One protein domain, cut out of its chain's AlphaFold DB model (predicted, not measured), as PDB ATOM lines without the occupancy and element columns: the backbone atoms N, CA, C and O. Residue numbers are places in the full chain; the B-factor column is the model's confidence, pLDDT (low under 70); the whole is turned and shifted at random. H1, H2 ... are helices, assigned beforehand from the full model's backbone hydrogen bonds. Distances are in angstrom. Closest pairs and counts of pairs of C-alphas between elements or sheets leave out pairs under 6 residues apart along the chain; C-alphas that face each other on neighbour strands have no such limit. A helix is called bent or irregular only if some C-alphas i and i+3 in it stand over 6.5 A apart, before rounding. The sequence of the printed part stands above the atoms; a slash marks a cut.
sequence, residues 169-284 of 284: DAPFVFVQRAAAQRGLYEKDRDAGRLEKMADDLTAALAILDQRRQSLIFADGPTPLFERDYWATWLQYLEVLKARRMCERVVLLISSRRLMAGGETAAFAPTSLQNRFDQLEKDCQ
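What this domain is: This is residues 169 to 284 of the 284 residues of an uncharacterized protein of Planctomycetes bacterium (UniProt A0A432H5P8). Five helices run up and down in a bundle, with H3 in the middle, the hairpin of H1 and H2 on one side of it and the hairpin of H4 and H5 on the other. H2, the longest helix, and H5 and one part of H4 pack on H3, while H1 packs on H2. The printed part has 116 residues with five named helices, in the order H1, H2, H3, H4, H5, and no named strand; its class is all helix. It is compact, with a radius of gyration of the C-alphas of 14.4 A, and spans 44 by 35 by 20 A.

How they stand to each other: H2, residues 191 to 216, touches H1, residues 170 to 188, at a shallow tilt of 23 degrees, opposite ways, as a hairpin; the closest C-alphas are those of Pro 171 and Ala 204, 4.2 A apart. H2 also forms a hairpin with H3, residues 223 to 242, which is the hub and touches three other helices; their tilt is shallow at 28 degrees, opposite ways, and the closest C-alphas, of Leu 201 and Tyr 236, are 5.9 A apart. H1 and H3 are close but not clearly touching, with the C-alphas of Val 175 and Thr 232 the closest at 7.2 A. H3 touches H5, residues 270 to 281, at a shallow tilt of 15 degrees, the same way; the closest C-alphas, of Leu 234 and Phe 276, are 6.7 A apart. With residues 237 to 241 alone, H3 touches residues 246 to 249 of H4, residues 246 to 260, at a shallow tilt of 26 degrees, opposite ways; the C-alphas of Leu 237 and Val 249 are closest at 5.8 A. H4, with residues 249 to 253 alone, touches residues 276 to 280 of H5 at a steep tilt of 41 degrees, opposite ways; the closest C-alphas, of Val 250 and Glu 280, are 5.4 A apart. H1 and H2 are both apart from H4 and H5. Each O i to N i+4 pair is within hydrogen-bond range in H2, H3 and H4, against 13 of 15 in H1 and 6 of 8 in H5.

Where its parts are: H2 measures 36.9 A from first to last C-alpha, H3 28.6 A, H1 27.4 A, H4 21.3 A and H5 17.4 A. C-alpha 170, where H1 begins, is at (42.191, 146.172, 151.005), and C-alpha 281, where H5 ends, is at (14.615, 142.406, 134.698). H5 is irregular: C-alphas 271 and 274 are 7.2 A apart.

The domain as a whole: The two C-alphas farthest apart, of Asp 188 and Asp 219, are 45.0 A apart. The printed part has no cut, and no link is long. No printed residue has a pLDDT under 70, and the mean of the printed part is 94.9.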
ATOM      1  N   ASP A 169      41.179 147.679 154.871       90.62
ATOM      2  CA  ASP A 169      40.746 148.505 153.736       90.62
ATOM      3  C   ASP A 169      41.029 147.905 152.348       90.62
ATOM      4  O   ASP A 169      40.533 148.420 151.347       90.62
ATOM      5  N   ALA A 170      41.760 146.789 152.263       94.69
ATOM      6  CA  ALA A 170      42.191 146.172 151.005       94.69
ATOM      7  C   ALA A 170      41.076 145.958 149.955       94.69
ATOM      8  O   ALA A 170      41.249 146.389 148.815       94.69
ATOM      9  N   PRO A 171      39.897 145.378 150.274       95.88
ATOM     10  CA  PRO A 171      38.833 145.257 149.275       95.88
ATOM     11  C   PRO A 171      38.320 146.624 148.806       95.88
ATOM     12  O   PRO A 171      37.914 146.780 147.655       95.88
ATOM     13  N   PHE A 172      38.352 147.637 149.672       94.75
ATOM     14  CA  PHE A 172      37.850 148.969 149.359       94.75
ATOM     15  C   PHE A 172      38.828 149.794 148.523       94.75
ATOM     16  O   PHE A 172      38.377 150.673 147.789       94.75
ATOM     17  N   VAL A 173      40.126 149.480 148.554       96.38
ATOM     18  CA  VAL A 173      41.117 149.996 147.593       96.38
ATOM     19  C   VAL A 173      40.691 149.641 146.165       96.38
ATOM     20  O   VAL A 173      40.561 150.531 145.322       96.38
ATOM     21  N   PHE A 174      40.352 148.374 145.909       97.75
ATOM     22  CA  PHE A 174      39.860 147.937 144.600       97.75
ATOM     23  C   PHE A 174      38.492 148.537 144.244       97.75
ATOM     24  O   PHE A 174      38.294 148.981 143.115       97.75
ATOM     25  N   VAL A 175      37.560 148.641 145.201       97.56
ATOM     26  CA  VAL A 175      36.263 149.312 144.965       97.56
ATOM     27  C   VAL A 175      36.456 150.778 144.559       97.56
ATOM     28  O   VAL A 175      35.809 151.248 143.624       97.56
ATOM     29  N   GLN A 176      37.364 151.514 145.209       97.12
ATOM     30  CA  GLN A 176      37.666 152.896 144.819       97.12
ATOM     31  C   GLN A 176      38.347 152.977 143.450       97.12
ATOM     32  O   GLN A 176      38.077 153.913 142.690       97.12
ATOM     33  N   ARG A 177      39.176 151.988 143.098       97.69
ATOM     34  CA  ARG A 177      39.806 151.920 141.777       97.69
ATOM     35  C   ARG A 177      38.766 151.687 140.682       97.69
ATOM     36  O   ARG A 177      38.725 152.446 139.711       97.69
ATOM     37  N   ALA A 178      37.829 150.765 140.903       98.12
ATOM     38  CA  ALA A 178      36.688 150.548 140.019       98.12
ATOM     39  C   ALA A 178      35.810 151.806 139.885       98.12
ATOM     40  O   ALA A 178      35.411 152.168 138.777       98.12
ATOM     41  N   ALA A 179      35.552 152.527 140.982       97.19
ATOM     42  CA  ALA A 179      34.813 153.790 140.946       97.19
ATOM     43  C   ALA A 179      35.532 154.869 140.111       97.19
ATOM     44  O   ALA A 179      34.890 155.586 139.342       97.19
ATOM     45  N   ALA A 180      36.861 154.945 140.196       97.81
ATOM     46  CA  ALA A 180      37.651 155.855 139.372       97.81
ATOM     47  C   ALA A 180      37.585 155.481 137.882       97.81
ATOM     48  O   ALA A 180      37.346 156.344 137.033       97.81
ATOM     49  N   GLN A 181      37.722 154.193 137.546       98.12
ATOM     50  CA  GLN A 181      37.559 153.721 136.166       98.12
ATOM     51  C   GLN A 181      36.148 154.006 135.629       98.12
ATOM     52  O   GLN A 181      36.023 154.408 134.474       98.12
ATOM     53  N   ARG A 182      35.101 153.882 136.460       96.94
ATOM     54  CA  ARG A 182      33.720 154.242 136.094       96.94
ATOM     55  C   ARG A 182      33.601 155.704 135.693       96.94
ATOM     56  O   ARG A 182      33.047 156.009 134.642       96.94
ATOM     57  N   GLY A 183      34.135 156.603 136.515       96.19
ATOM     58  CA  GLY A 183      34.083 158.036 136.242       96.19
ATOM     59  C   GLY A 183      34.857 158.435 134.981       96.19
ATOM     60  O   GLY A 183      34.482 159.381 134.288       96.19
ATOM     61  N   LEU A 184      35.916 157.697 134.631       97.25
ATOM     62  CA  LEU A 184      36.600 157.853 133.342       97.25
ATOM     63  C   LEU A 184      35.773 157.283 132.185       97.25
ATOM     64  O   LEU A 184      35.599 157.978 131.186       97.25
ATOM     65  N   TYR A 185      35.188 156.096 132.357       96.88
ATOM     66  CA  TYR A 185      34.297 155.469 131.377       96.88
ATOM     67  C   TYR A 185      33.110 156.360 131.005       96.88
ATOM     68  O   TYR A 185      32.712 156.432 129.847       96.88
ATOM     69  N   GLU A 186      32.528 157.069 131.970       95.38
ATOM     70  CA  GLU A 186      31.418 157.988 131.705       95.38
ATOM     71  C   GLU A 186      31.809 159.125 130.744       95.38
ATOM     72  O   GLU A 186      30.941 159.629 130.023       95.38
ATOM     73  N   LYS A 187      33.102 159.472 130.678       94.31
ATOM     74  CA  LYS A 187      33.664 160.503 129.794       94.31
ATOM     75  C   LYS A 187      34.144 159.936 128.459       94.31
ATOM     76  O   LYS A 187      33.822 160.505 127.420       94.31
ATOM     77  N   ASP A 188      34.927 158.858 128.484       96.19
ATOM     78  CA  ASP A 188      35.618 158.324 127.300       96.19
ATOM     79  C   ASP A 188      34.876 157.161 126.613       96.19
ATOM     80  O   ASP A 188      35.117 156.892 125.438       96.19
ATOM     81  N   ARG A 189      33.935 156.513 127.315       95.12
ATOM     82  CA  ARG A 189      33.199 155.309 126.886       95.12
ATOM     83  C   ARG A 189      34.106 154.146 126.473       95.12
ATOM     84  O   ARG A 189      33.664 153.257 125.744       95.12
ATOM     85  N   ASP A 190      35.340 154.112 126.969       96.00
ATOM     86  CA  ASP A 190      36.315 153.076 126.639       96.00
ATOM     87  C   ASP A 190      35.958 151.743 127.316       96.00
ATOM     88  O   ASP A 190      35.906 151.622 128.541       96.00
ATOM     89  N   ALA A 191      35.737 150.703 126.509       94.81
ATOM     90  CA  ALA A 191      35.425 149.363 126.996       94.81
ATOM     91  C   ALA A 191      36.539 148.772 127.880       94.81
ATOM     92  O   ALA A 191      36.234 147.998 128.790       94.81
ATOM     93  N   GLY A 192      37.798 149.180 127.681       97.38
ATOM     94  CA  GLY A 192      38.919 148.782 128.535       97.38
ATOM     95  C   GLY A 192      38.768 149.256 129.985       97.38
ATOM     96  O   GLY A 192      39.280 148.617 130.904       97.38
ATOM     97  N   ARG A 193      38.004 150.329 130.234       97.12
ATOM     98  CA  ARG A 193      37.652 150.769 131.595       97.12
ATOM     99  C   ARG A 193      36.757 149.753 132.290       97.12
ATOM    100  O   ARG A 193      37.011 149.413 133.439       97.12
ATOM    101  N   LEU A 194      35.741 149.247 131.588       97.44
ATOM    102  CA  LEU A 194      34.800 148.265 132.134       97.44
ATOM    103  C   LEU A 194      35.480 146.928 132.443       97.44
ATOM    104  O   LEU A 194      35.078 146.240 133.378       97.44
ATOM    105  N   GLU A 195      36.496 146.552 131.667       97.50
ATOM    106  CA  GLU A 195      37.318 145.377 131.953       97.50
ATOM    107  C   GLU A 195      38.095 145.552 133.260       97.50
ATOM    108  O   GLU A 195      37.891 144.772 134.185       97.50
ATOM    109  N   LYS A 196      38.847 146.651 133.400       97.81
ATOM    110  CA  LYS A 196      39.578 146.970 134.639       97.81
ATOM    111  C   LYS A 196      38.660 147.048 135.860       97.81
ATOM    112  O   LYS A 196      39.000 146.534 136.917       97.81
ATOM    113  N   MET A 197      37.473 147.644 135.710       98.06
ATOM    114  CA  MET A 197      36.459 147.655 136.770       98.06
ATOM    115  C   MET A 197      36.036 146.247 137.180       98.06
ATOM    116  O   MET A 197      35.875 145.980 138.367       98.06
ATOM    117  N   ALA A 198      35.804 145.358 136.213       98.00
ATOM    118  CA  ALA A 198      35.397 143.990 136.499       98.00
ATOM    119  C   ALA A 198      36.505 143.224 137.232       98.00
ATOM    120  O   ALA A 198      36.193 142.489 138.167       98.00
ATOM    121  N   ASP A 199      37.766 143.426 136.852       98.00
ATOM    122  CA  ASP A 199      38.920 142.801 137.503       98.00
ATOM    123  C   ASP A 199      39.072 143.298 138.948       98.00
ATOM    124  O   ASP A 199      39.137 142.491 139.878       98.00
ATOM    125  N   ASP A 200      39.005 144.616 139.153       98.12
ATOM    126  CA  ASP A 200      39.047 145.245 140.477       98.12
ATOM    127  C   ASP A 200      37.922 144.736 141.386       98.12
ATOM    128  O   ASP A 200      38.152 144.312 142.519       98.12
ATOM    129  N   LEU A 201      36.685 144.730 140.886       98.50
ATOM    130  CA  LEU A 201      35.534 144.262 141.657       98.50
ATOM    131  C   LEU A 201      35.600 142.756 141.923       98.50
ATOM    132  O   LEU A 201      35.151 142.316 142.977       98.50
ATOM    133  N   THR A 202      36.192 141.966 141.025       98.25
ATOM    134  CA  THR A 202      36.425 140.533 141.261       98.25
ATOM    135  C   THR A 202      37.416 140.326 142.406       98.25
ATOM    136  O   THR A 202      37.139 139.531 143.303       98.25
ATOM    137  N   ALA A 203      38.525 141.075 142.430       97.88
ATOM    138  CA  ALA A 203      39.493 141.028 143.528       97.88
ATOM    139  C   ALA A 203      38.858 141.465 144.861       97.88
ATOM    140  O   ALA A 203      38.979 140.766 145.869       97.88
ATOM    141  N   ALA A 204      38.096 142.564 144.856       98.12
ATOM    142  CA  ALA A 204      37.367 143.032 146.033       98.12
ATOM    143  C   ALA A 204      36.390 141.974 146.568       98.12
ATOM    144  O   ALA A 204      36.360 141.703 147.770       98.12
ATOM    145  N   LEU A 205      35.593 141.369 145.680       98.25
ATOM    146  CA  LEU A 205      34.608 140.354 146.045       98.25
ATOM    147  C   LEU A 205      35.257 139.091 146.599       98.25
ATOM    148  O   LEU A 205      34.740 138.564 147.573       98.25
ATOM    149  N   ALA A 206      36.394 138.649 146.055       97.69
ATOM    150  CA  ALA A 206      37.115 137.492 146.582       97.69
ATOM    151  C   ALA A 206      37.531 137.700 148.051       97.69
ATOM    152  O   ALA A 206      37.272 136.845 148.901       97.69
ATOM    153  N   ILE A 207      38.095 138.871 148.369       97.56
ATOM    154  CA  ILE A 207      38.502 139.224 149.737       97.56
ATOM    155  C   ILE A 207      37.279 139.340 150.655       97.56
ATOM    156  O   ILE A 207      37.277 138.827 151.778       97.56
ATOM    157  N   LEU A 208      36.218 140.014 150.200       96.94
ATOM    158  CA  LEU A 208      35.002 140.170 150.998       96.94
ATOM    159  C   LEU A 208      34.290 138.828 151.220       96.94
ATOM    160  O   LEU A 208      33.823 138.585 152.328       96.94
ATOM    161  N   ASP A 209      34.249 137.938 150.227       95.12
ATOM    162  CA  ASP A 209      33.690 136.586 150.349       95.12
ATOM    163  C   ASP A 209      34.437 135.769 151.407       95.12
ATOM    164  O   ASP A 209      33.810 135.188 152.295       95.12
ATOM    165  N   GLN A 210      35.774 135.776 151.372       94.25
ATOM    166  CA  GLN A 210      36.605 135.097 152.370       94.25
ATOM    167  C   GLN A 210      36.329 135.618 153.792       94.25
ATOM    168  O   GLN A 210      36.169 134.841 154.742       94.25
ATOM    169  N   ARG A 211      36.235 136.943 153.954       94.31
ATOM    170  CA  ARG A 211      35.923 137.574 155.246       94.31
ATOM    171  C   ARG A 211      34.512 137.249 155.710       94.31
ATOM    172  O   ARG A 211      34.316 136.914 156.874       94.31
ATOM    173  N   ARG A 212      33.538 137.284 154.800       92.75
ATOM    174  CA  ARG A 212      32.144 136.933 155.078       92.75
ATOM    175  C   ARG A 212      32.028 135.503 155.592       92.75
ATOM    176  O   ARG A 212      31.370 135.278 156.602       92.75
ATOM    177  N   GLN A 213      32.697 134.555 154.935       90.62
ATOM    178  CA  GLN A 213      32.748 133.158 155.373       90.62
ATOM    179  C   GLN A 213      33.347 133.029 156.772       90.62
ATOM    180  O   GLN A 213      32.780 132.335 157.607       90.62
ATOM    181  N   SER A 214      34.438 133.744 157.051       89.31
ATOM    182  CA  SER A 214      35.068 133.747 158.377       89.31
ATOM    183  C   SER A 214      34.127 134.289 159.461       89.31
ATOM    184  O   SER A 214      34.030 133.710 160.540       89.31
ATOM    185  N   LEU A 215      33.382 135.358 159.162       89.50
ATOM    186  CA  LEU A 215      32.432 135.975 160.093       89.50
ATOM    187  C   LEU A 215      31.231 135.080 160.405       89.50
ATOM    188  O   LEU A 215      30.752 135.095 161.531       89.50
ATOM    189  N   ILE A 216      30.766 134.259 159.458       85.19
ATOM    190  CA  ILE A 216      29.675 133.295 159.700       85.19
ATOM    191  C   ILE A 216      30.011 132.334 160.855       85.19
ATOM    192  O   ILE A 216      29.107 131.904 161.569       85.19
ATOM    193  N   PHE A 217      31.293 132.044 161.092       81.25
ATOM    194  CA  PHE A 217      31.743 131.186 162.192       81.25
ATOM    195  C   PHE A 217      31.997 131.929 163.518       81.25
ATOM    196  O   PHE A 217      32.265 131.273 164.522       81.25
ATOM    197  N   ALA A 218      31.925 133.264 163.537       77.44
ATOM    198  CA  ALA A 218      32.359 134.121 164.647       77.44
ATOM    199  C   ALA A 218      31.285 135.146 165.076       77.44
ATOM    200  O   ALA A 218      31.617 136.295 165.331       77.44
ATOM    201  N   ASP A 219      30.014 134.725 165.136       80.25
ATOM    202  CA  ASP A 219      28.801 135.521 165.463       80.25
ATOM    203  C   ASP A 219      28.078 136.193 164.282       80.25
ATOM    204  O   ASP A 219      27.065 136.873 164.454       80.25
ATOM    205  N   GLY A 220      28.520 135.918 163.057       84.19
ATOM    206  CA  GLY A 220      27.884 136.392 161.835       84.19
ATOM    207  C   GLY A 220      28.367 137.777 161.385       84.19
ATOM    208  O   GLY A 220      28.944 138.551 162.152       84.19
ATOM    209  N   PRO A 221      28.168 138.115 160.102       86.44
ATOM    210  CA  PRO A 221      28.571 139.405 159.562       86.44
ATOM    211  C   PRO A 221      27.703 140.546 160.108       86.44
ATOM    212  O   PRO A 221      26.487 140.420 160.259       86.44
ATOM    213  N   THR A 222      28.325 141.699 160.361       88.62
ATOM    214  CA  THR A 222      27.594 142.893 160.806       88.62
ATOM    215  C   THR A 222      26.684 143.434 159.691       88.62
ATOM    216  O   THR A 222      26.995 143.270 158.507       88.62
ATOM    217  N   PRO A 223      25.596 144.161 160.021       89.25
ATOM    218  CA  PRO A 223      24.732 144.772 159.007       89.25
ATOM    219  C   PRO A 223      25.472 145.724 158.057       89.25
ATOM    220  O   PRO A 223      25.144 145.802 156.873       89.25
ATOM    221  N   LEU A 224      26.479 146.439 158.571       88.81
ATOM    222  CA  LEU A 224      27.318 147.331 157.773       88.81
ATOM    223  C   LEU A 224      28.143 146.540 156.752       88.81
ATOM    224  O   LEU A 224      28.133 146.871 155.570       88.81
ATOM    225  N   PHE A 225      28.791 145.465 157.204       92.44
ATOM    226  CA  PHE A 225      29.574 144.592 156.338       92.44
ATOM    227  C   PHE A 225      28.710 143.953 155.241       92.44
ATOM    228  O   PHE A 225      29.088 143.992 154.073       92.44
ATOM    229  N   GLU A 226      27.533 143.413 155.586       93.56
ATOM    230  CA  GLU A 226      26.601 142.844 154.599       93.56
ATOM    231  C   GLU A 226      26.200 143.881 153.548       93.56
ATOM    232  O   GLU A 226      26.223 143.601 152.349       93.56
ATOM    233  N   ARG A 227      25.870 145.105 153.973       94.25
ATOM    234  CA  ARG A 227      25.525 146.185 153.044       94.25
ATOM    235  C   ARG A 227      26.666 146.464 152.066       94.25
ATOM    236  O   ARG A 227      26.405 146.580 150.871       94.25
ATOM    237  N   ASP A 228      27.895 146.574 152.555       94.31
ATOM    238  CA  ASP A 228      29.047 146.909 151.719       94.31
ATOM    239  C   ASP A 228      29.406 145.748 150.770       94.31
ATOM    240  O   ASP A 228      29.638 145.973 149.582       94.31
ATOM    241  N   TYR A 229      29.329 144.499 151.242       96.44
ATOM    242  CA  TYR A 229      29.486 143.293 150.423       96.44
ATOM    243  C   TYR A 229      28.489 143.244 149.256       96.44
ATOM    244  O   TYR A 229      28.881 143.107 148.091       96.44
ATOM    245  N   TRP A 230      27.196 143.405 149.543       97.06
ATOM    246  CA  TRP A 230      26.164 143.358 148.508       97.06
ATOM    247  C   TRP A 230      26.181 144.588 147.599       97.06
ATOM    248  O   TRP A 230      25.858 144.473 146.417       97.06
ATOM    249  N   ALA A 231      26.603 145.752 148.097       97.19
ATOM    250  CA  ALA A 231      26.815 146.927 147.258       97.19
ATOM    251  C   ALA A 231      27.937 146.697 146.233       97.19
ATOM    252  O   ALA A 231      27.777 147.077 145.071       97.19
ATOM    253  N   THR A 232      29.033 146.034 146.619       97.94
ATOM    254  CA  THR A 232      30.108 145.655 145.687       97.94
ATOM    255  C   THR A 232      29.629 144.622 144.662       97.94
ATOM    256  O   THR A 232      29.903 144.779 143.471       97.94
ATOM    257  N   TRP A 233      28.838 143.622 145.073       98.06
ATOM    258  CA  TRP A 233      28.201 142.677 144.139       98.06
ATOM    259  C   TRP A 233      27.331 143.384 143.105       98.06
ATOM    260  O   TRP A 233      27.399 143.083 141.915       98.06
ATOM    261  N   LEU A 234      26.523 144.341 143.552       97.81
ATOM    262  CA  LEU A 234      25.647 145.090 142.668       97.81
ATOM    263  C   LEU A 234      26.443 145.903 141.641       97.81
ATOM    264  O   LEU A 234      26.122 145.859 140.456       97.81
ATOM    265  N   GLN A 235      27.516 146.578 142.070       97.62
ATOM    266  CA  GLN A 235      28.425 147.280 141.156       97.62
ATOM    267  C   GLN A 235      29.043 146.324 140.130       97.62
ATOM    268  O   GLN A 235      29.102 146.652 138.947       97.62
ATOM    269  N   TYR A 236      29.461 145.129 140.554       98.50
ATOM    270  CA  TYR A 236      30.021 144.123 139.653       98.50
ATOM    271  C   TYR A 236      29.019 143.698 138.574       98.50
ATOM    272  O   TYR A 236      29.345 143.693 137.386       98.50
ATOM    273  N   LEU A 237      27.775 143.404 138.957       98.25
ATOM    274  CA  LEU A 237      26.743 143.020 137.996       98.25
ATOM    275  C   LEU A 237      26.350 144.176 137.059       98.25
ATOM    276  O   LEU A 237      26.116 143.940 135.873       98.25
ATOM    277  N   GLU A 238      26.326 145.423 137.544       97.38
ATOM    278  CA  GLU A 238      26.129 146.611 136.698       97.38
ATOM    279  C   GLU A 238      27.222 146.720 135.620       97.38
ATOM    280  O   GLU A 238      26.920 147.007 134.458       97.38
ATOM    281  N   VAL A 239      28.482 146.427 135.969       97.69
ATOM    282  CA  VAL A 239      29.597 146.384 135.007       97.69
ATOM    283  C   VAL A 239      29.410 145.262 133.992       97.69
ATOM    284  O   VAL A 239      29.578 145.493 132.796       97.69
ATOM    285  N   LEU A 240      29.014 144.062 134.425       97.88
ATOM    286  CA  LEU A 240      28.733 142.954 133.506       97.88
ATOM    287  C   LEU A 240      27.606 143.297 132.521       97.88
ATOM    288  O   LEU A 240      27.740 143.037 131.322       97.88
ATOM    289  N   LYS A 241      26.531 143.942 132.990       97.44
ATOM    290  CA  LYS A 241      25.463 144.457 132.120       97.44
ATOM    291  C   LYS A 241      26.005 145.481 131.122       97.44
ATOM    292  O   LYS A 241      25.728 145.367 129.931       97.44
ATOM    293  N   ALA A 242      26.815 146.446 131.567       96.00
ATOM    294  CA  ALA A 242      27.429 147.443 130.682       96.00
ATOM    295  C   ALA A 242      28.341 146.804 129.615       96.00
ATOM    296  O   ALA A 242      28.402 147.276 128.479       96.00
ATOM    297  N   ARG A 243      28.978 145.673 129.946       96.31
ATOM    298  CA  ARG A 243      29.750 144.826 129.019       96.31
ATOM    299  C   ARG A 243      28.886 143.905 128.144       96.31
ATOM    300  O   ARG A 243      29.437 143.075 127.428       96.31
ATOM    301  N   ARG A 244      27.555 144.049 128.171       96.06
ATOM    302  CA  ARG A 244      26.575 143.235 127.425       96.06
ATOM    303  C   ARG A 244      26.589 141.747 127.792       96.06
ATOM    304  O   ARG A 244      26.255 140.901 126.972       96.06
ATOM    305  N   MET A 245      26.936 141.417 129.035       97.06
ATOM    306  CA  MET A 245      26.971 140.041 129.547       97.06
ATOM    307  C   MET A 245      25.699 139.696 130.340       97.06
ATOM    308  O   MET A 245      25.779 139.156 131.444       97.06
ATOM    309  N   CYS A 246      24.522 140.034 129.808       97.38
ATOM    310  CA  CYS A 246      23.254 139.912 130.539       97.38
ATOM    311  C   CYS A 246      22.908 138.475 130.954       97.38
ATOM    312  O   CYS A 246      22.462 138.269 132.078       97.38
ATOM    313  N   GLU A 247      23.221 137.473 130.129       97.50
ATOM    314  CA  GLU A 247      23.052 136.057 130.499       97.50
ATOM    315  C   GLU A 247      23.817 135.707 131.783       97.50
ATOM    316  O   GLU A 247      23.302 135.024 132.668       97.50
ATOM    317  N   ARG A 248      25.040 136.237 131.930       97.19
ATOM    318  CA  ARG A 248      25.858 136.030 133.129       97.19
ATOM    319  C   ARG A 248      25.277 136.755 134.341       97.19
ATOM    320  O   ARG A 248      25.347 136.218 135.441       97.19
ATOM    321  N   VAL A 249      24.702 137.944 134.153       97.88
ATOM    322  CA  VAL A 249      24.019 138.687 135.226       97.88
ATOM    323  C   VAL A 249      22.832 137.889 135.756       97.88
ATOM    324  O   VAL A 249      22.769 137.635 136.958       97.88
ATOM    325  N   VAL A 250      21.943 137.436 134.868       97.25
ATOM    326  CA  VAL A 250      20.761 136.640 135.238       97.25
ATOM    327  C   VAL A 250      21.181 135.343 135.930       97.25
ATOM    328  O   VAL A 250      20.678 135.034 137.009       97.25
ATOM    329  N   LEU A 251      22.168 134.624 135.382       97.06
ATOM    330  CA  LEU A 251      22.673 133.381 135.972       97.06
ATOM    331  C   LEU A 251      23.249 133.589 137.381       97.06
ATOM    332  O   LEU A 251      22.998 132.782 138.278       97.06
ATOM    333  N   LEU A 252      23.999 134.672 137.601       97.12
ATOM    334  CA  LEU A 252      24.555 134.994 138.917       97.12
ATOM    335  C   LEU A 252      23.456 135.345 139.926       97.12
ATOM    336  O   LEU A 252      23.500 134.848 141.048       97.12
ATOM    337  N   ILE A 253      22.459 136.145 139.539       97.25
ATOM    338  CA  ILE A 253      21.335 136.496 140.420       97.25
ATOM    339  C   ILE A 253      20.522 135.246 140.770       97.25
ATOM    340  O   ILE A 253      20.318 134.964 141.951       97.25
ATOM    341  N   SER A 254      20.151 134.444 139.770       95.31
ATOM    342  CA  SER A 254      19.426 133.182 139.965       95.31
ATOM    343  C   SER A 254      20.177 132.231 140.905       95.31
ATOM    344  O   SER A 254      19.590 131.685 141.839       95.31
ATOM    345  N   SER A 255      21.496 132.092 140.735       95.69
ATOM    346  CA  SER A 255      22.346 131.293 141.627       95.69
ATOM    347  C   SER A 255      22.292 131.778 143.084       95.69
ATOM    348  O   SER A 255      22.171 130.974 144.012       95.69
ATOM    349  N   ARG A 256      22.307 133.100 143.312       95.56
ATOM    350  CA  ARG A 256      22.200 133.693 144.658       95.56
ATOM    351  C   ARG A 256      20.832 133.461 145.293       95.56
ATOM    352  O   ARG A 256      20.782 133.125 146.473       95.56
ATOM    353  N   ARG A 257      19.745 133.555 144.520       95.25
ATOM    354  CA  ARG A 257      18.391 133.219 144.989       95.25
ATOM    355  C   ARG A 257      18.274 131.748 145.393       95.25
ATOM    356  O   ARG A 257      17.801 131.440 146.486       95.25
ATOM    357  N   LEU A 258      18.789 130.839 144.561       94.69
ATOM    358  CA  LEU A 258      18.800 129.405 144.860       94.69
ATOM    359  C   LEU A 258      19.547 129.102 146.164       94.69
ATOM    360  O   LEU A 258      19.032 128.362 146.999       94.69
ATOM    361  N   MET A 259      20.705 129.729 146.390       91.62
ATOM    362  CA  MET A 259      21.442 129.600 147.655       91.62
ATOM    363  C   MET A 259      20.695 130.181 148.867       91.62
ATOM    364  O   MET A 259      20.922 129.726 149.985       91.62
ATOM    365  N   ALA A 260      19.811 131.161 148.667       90.75
ATOM    366  CA  ALA A 260      19.024 131.790 149.729       90.75
ATOM    367  C   ALA A 260      17.695 131.075 150.041       90.75
ATOM    368  O   ALA A 260      17.007 131.465 150.982       90.75
ATOM    369  N   GLY A 261      17.332 130.029 149.290       90.88
ATOM    370  CA  GLY A 261      16.161 129.196 149.587       90.88
ATOM    371  C   GLY A 261      15.105 129.098 148.484       90.88
ATOM    372  O   GLY A 261      14.028 128.571 148.750       90.88
ATOM    373  N   GLY A 262      15.378 129.568 147.260       90.69
ATOM    374  CA  GLY A 262      14.514 129.320 146.096       90.69
ATOM    375  C   GLY A 262      14.510 130.444 145.062       90.69
ATOM    376  O   GLY A 262      15.078 131.504 145.289       90.69
ATOM    377  N   GLU A 263      13.838 130.238 143.926       87.69
ATOM    378  CA  GLU A 263      13.855 131.146 142.760       87.69
ATOM    379  C   GLU A 263      13.332 132.566 143.025       87.69
ATOM    380  O   GLU A 263      13.630 133.477 142.263       87.69
ATOM    381  N   THR A 264      12.575 132.785 144.100       88.62
ATOM    382  CA  THR A 264      12.036 134.104 144.482       88.62
ATOM    383  C   THR A 264      12.627 134.634 145.788       88.62
ATOM    384  O   THR A 264      12.212 135.688 146.271       88.62
ATOM    385  N   ALA A 265      13.601 133.928 146.371       92.75
ATOM    386  CA  ALA A 265      14.187 134.306 147.648       92.75
ATOM    387  C   ALA A 265      14.967 135.627 147.539       92.75
ATOM    388  O   ALA A 265      15.647 135.898 146.542       92.75
ATOM    389  N   ALA A 266      14.877 136.440 148.592       93.69
ATOM    390  CA  ALA A 266      15.775 137.567 148.796       93.69
ATOM    391  C   ALA A 266      17.108 137.051 149.351       93.69
ATOM    392  O   ALA A 266      17.125 136.192 150.232       93.69
ATOM    393  N   PHE A 267      18.215 137.584 148.844       94.50
ATOM    394  CA  PHE A 267      19.570 137.179 149.238       94.50
ATOM    395  C   PHE A 267      20.420 138.350 149.740       94.50
ATOM    396  O   PHE A 267      21.442 138.121 150.380       94.50
ATOM    397  N   ALA A 268      20.006 139.589 149.465       94.62
ATOM    398  CA  ALA A 268      20.671 140.809 149.902       94.62
ATOM    399  C   ALA A 268      19.800 141.576 150.919       94.62
ATOM    400  O   ALA A 268      18.587 141.350 150.990       94.62
ATOM    401  N   PRO A 269      20.372 142.529 151.683       93.69
ATOM    402  CA  PRO A 269      19.609 143.443 152.520       93.69
ATOM    403  C   PRO A 269      18.469 144.108 151.747       93.69
ATOM    404  O   PRO A 269      18.624 144.472 150.579       93.69
ATOM    405  N   THR A 270      17.340 144.337 152.418       91.12
ATOM    406  CA  THR A 270      16.121 144.897 151.809       91.12
ATOM    407  C   THR A 270      16.372 146.211 151.063       91.12
ATOM    408  O   THR A 270      15.767 146.459 150.026       91.12
ATOM    409  N   SER A 271      17.310 147.033 151.546       91.31
ATOM    410  CA  SER A 271      17.703 148.296 150.906       91.31
ATOM    411  C   SER A 271      18.364 148.128 149.532       91.31
ATOM    412  O   SER A 271      18.396 149.083 148.758       91.31
ATOM    413  N   LEU A 272      18.887 146.940 149.214       95.75
ATOM    414  CA  LEU A 272      19.588 146.638 147.964       95.75
ATOM    415  C   LEU A 272      18.852 145.618 147.087       95.75
ATOM    416  O   LEU A 272      19.027 145.665 145.870       95.75
ATOM    417  N   GLN A 273      18.018 144.741 147.657       96.19
ATOM    418  CA  GLN A 273      17.351 143.658 146.918       96.19
ATOM    419  C   GLN A 273      16.594 144.161 145.678       96.19
ATOM    420  O   GLN A 273      16.791 143.636 144.586       96.19
ATOM    421  N   ASN A 274      15.831 145.252 145.806       95.94
ATOM    422  CA  ASN A 274      15.079 145.831 144.686       95.94
ATOM    423  C   ASN A 274      15.972 146.221 143.494       95.94
ATOM    424  O   ASN A 274      15.528 146.174 142.349       95.94
ATOM    425  N   ARG A 275      17.232 146.612 143.738       97.38
ATOM    426  CA  ARG A 275      18.169 146.959 142.659       97.38
ATOM    427  C   ARG A 275      18.676 145.719 141.928       97.38
ATOM    428  O   ARG A 275      18.838 145.785 140.716       97.38
ATOM    429  N   PHE A 276      18.883 144.603 142.629       97.62
ATOM    430  CA  PHE A 276      19.187 143.324 141.981       97.62
ATOM    431  C   PHE A 276      18.009 142.838 141.139       97.62
ATOM    432  O   PHE A 276      18.203 142.475 139.985       97.62
ATOM    433  N   ASP A 277      16.790 142.910 141.677       96.06
ATOM    434  CA  ASP A 277      15.578 142.505 140.958       96.06
ATOM    435  C   ASP A 277      15.370 143.343 139.687       96.06
ATOM    436  O   ASP A 277      15.004 142.818 138.637       96.06
ATOM    437  N   GLN A 278      15.626 144.655 139.759       96.81
ATOM    438  CA  GLN A 278      15.572 145.522 138.583       96.81
ATOM    439  C   GLN A 278      16.671 145.177 137.572       96.81
ATOM    440  O   GLN A 278      16.410 145.143 136.375       96.81
ATOM    441  N   LEU A 279      17.888 144.900 138.042       97.25
ATOM    442  CA  LEU A 279      19.005 144.555 137.169       97.25
ATOM    443  C   LEU A 279      18.774 143.232 136.425       97.25
ATOM    444  O   LEU A 279      19.122 143.131 135.252       97.25
ATOM    445  N   GLU A 280      18.172 142.248 137.094       96.50
ATOM    446  CA  GLU A 280      17.728 140.991 136.490       96.50
ATOM    447  C   GLU A 280      16.698 141.249 135.385       96.50
ATOM    448  O   GLU A 280      16.904 140.809 134.257       96.50
ATOM    449  N   LYS A 281      15.649 142.031 135.678       96.44
ATOM    450  CA  LYS A 281      14.615 142.406 134.698       96.44
ATOM    451  C   LYS A 281      15.171 143.154 133.494       96.44
ATOM    452  O   LYS A 281      14.729 142.914 132.384       96.44
ATOM    453  N   ASP A 282      16.128 144.053 133.702       96.81
ATOM    454  CA  ASP A 282      16.741 144.809 132.608       96.81
ATOM    455  C   ASP A 282      17.596 143.938 131.667       96.81
ATOM    456  O   ASP A 282      18.005 144.407 130.604       96.81
ATOM    457  N   CYS A 283      17.954 142.726 132.098       96.19
ATOM    458  CA  CYS A 283      18.778 141.780 131.351       96.19
ATOM    459  C   CYS A 283      17.994 140.576 130.801       96.19
ATOM    460  O   CYS A 283      18.604 139.733 130.137       96.19
ATOM    461  N   GLN A 284      16.689 140.500 131.080       92.44
ATOM    462  CA  GLN A 284      15.734 139.561 130.480       92.44
ATOM    463  C   GLN A 284      15.089 140.188 129.242       92.44
ATOM    464  O   GLN A 284      14.893 139.440 128.260       92.44
TER     465      GLN A 284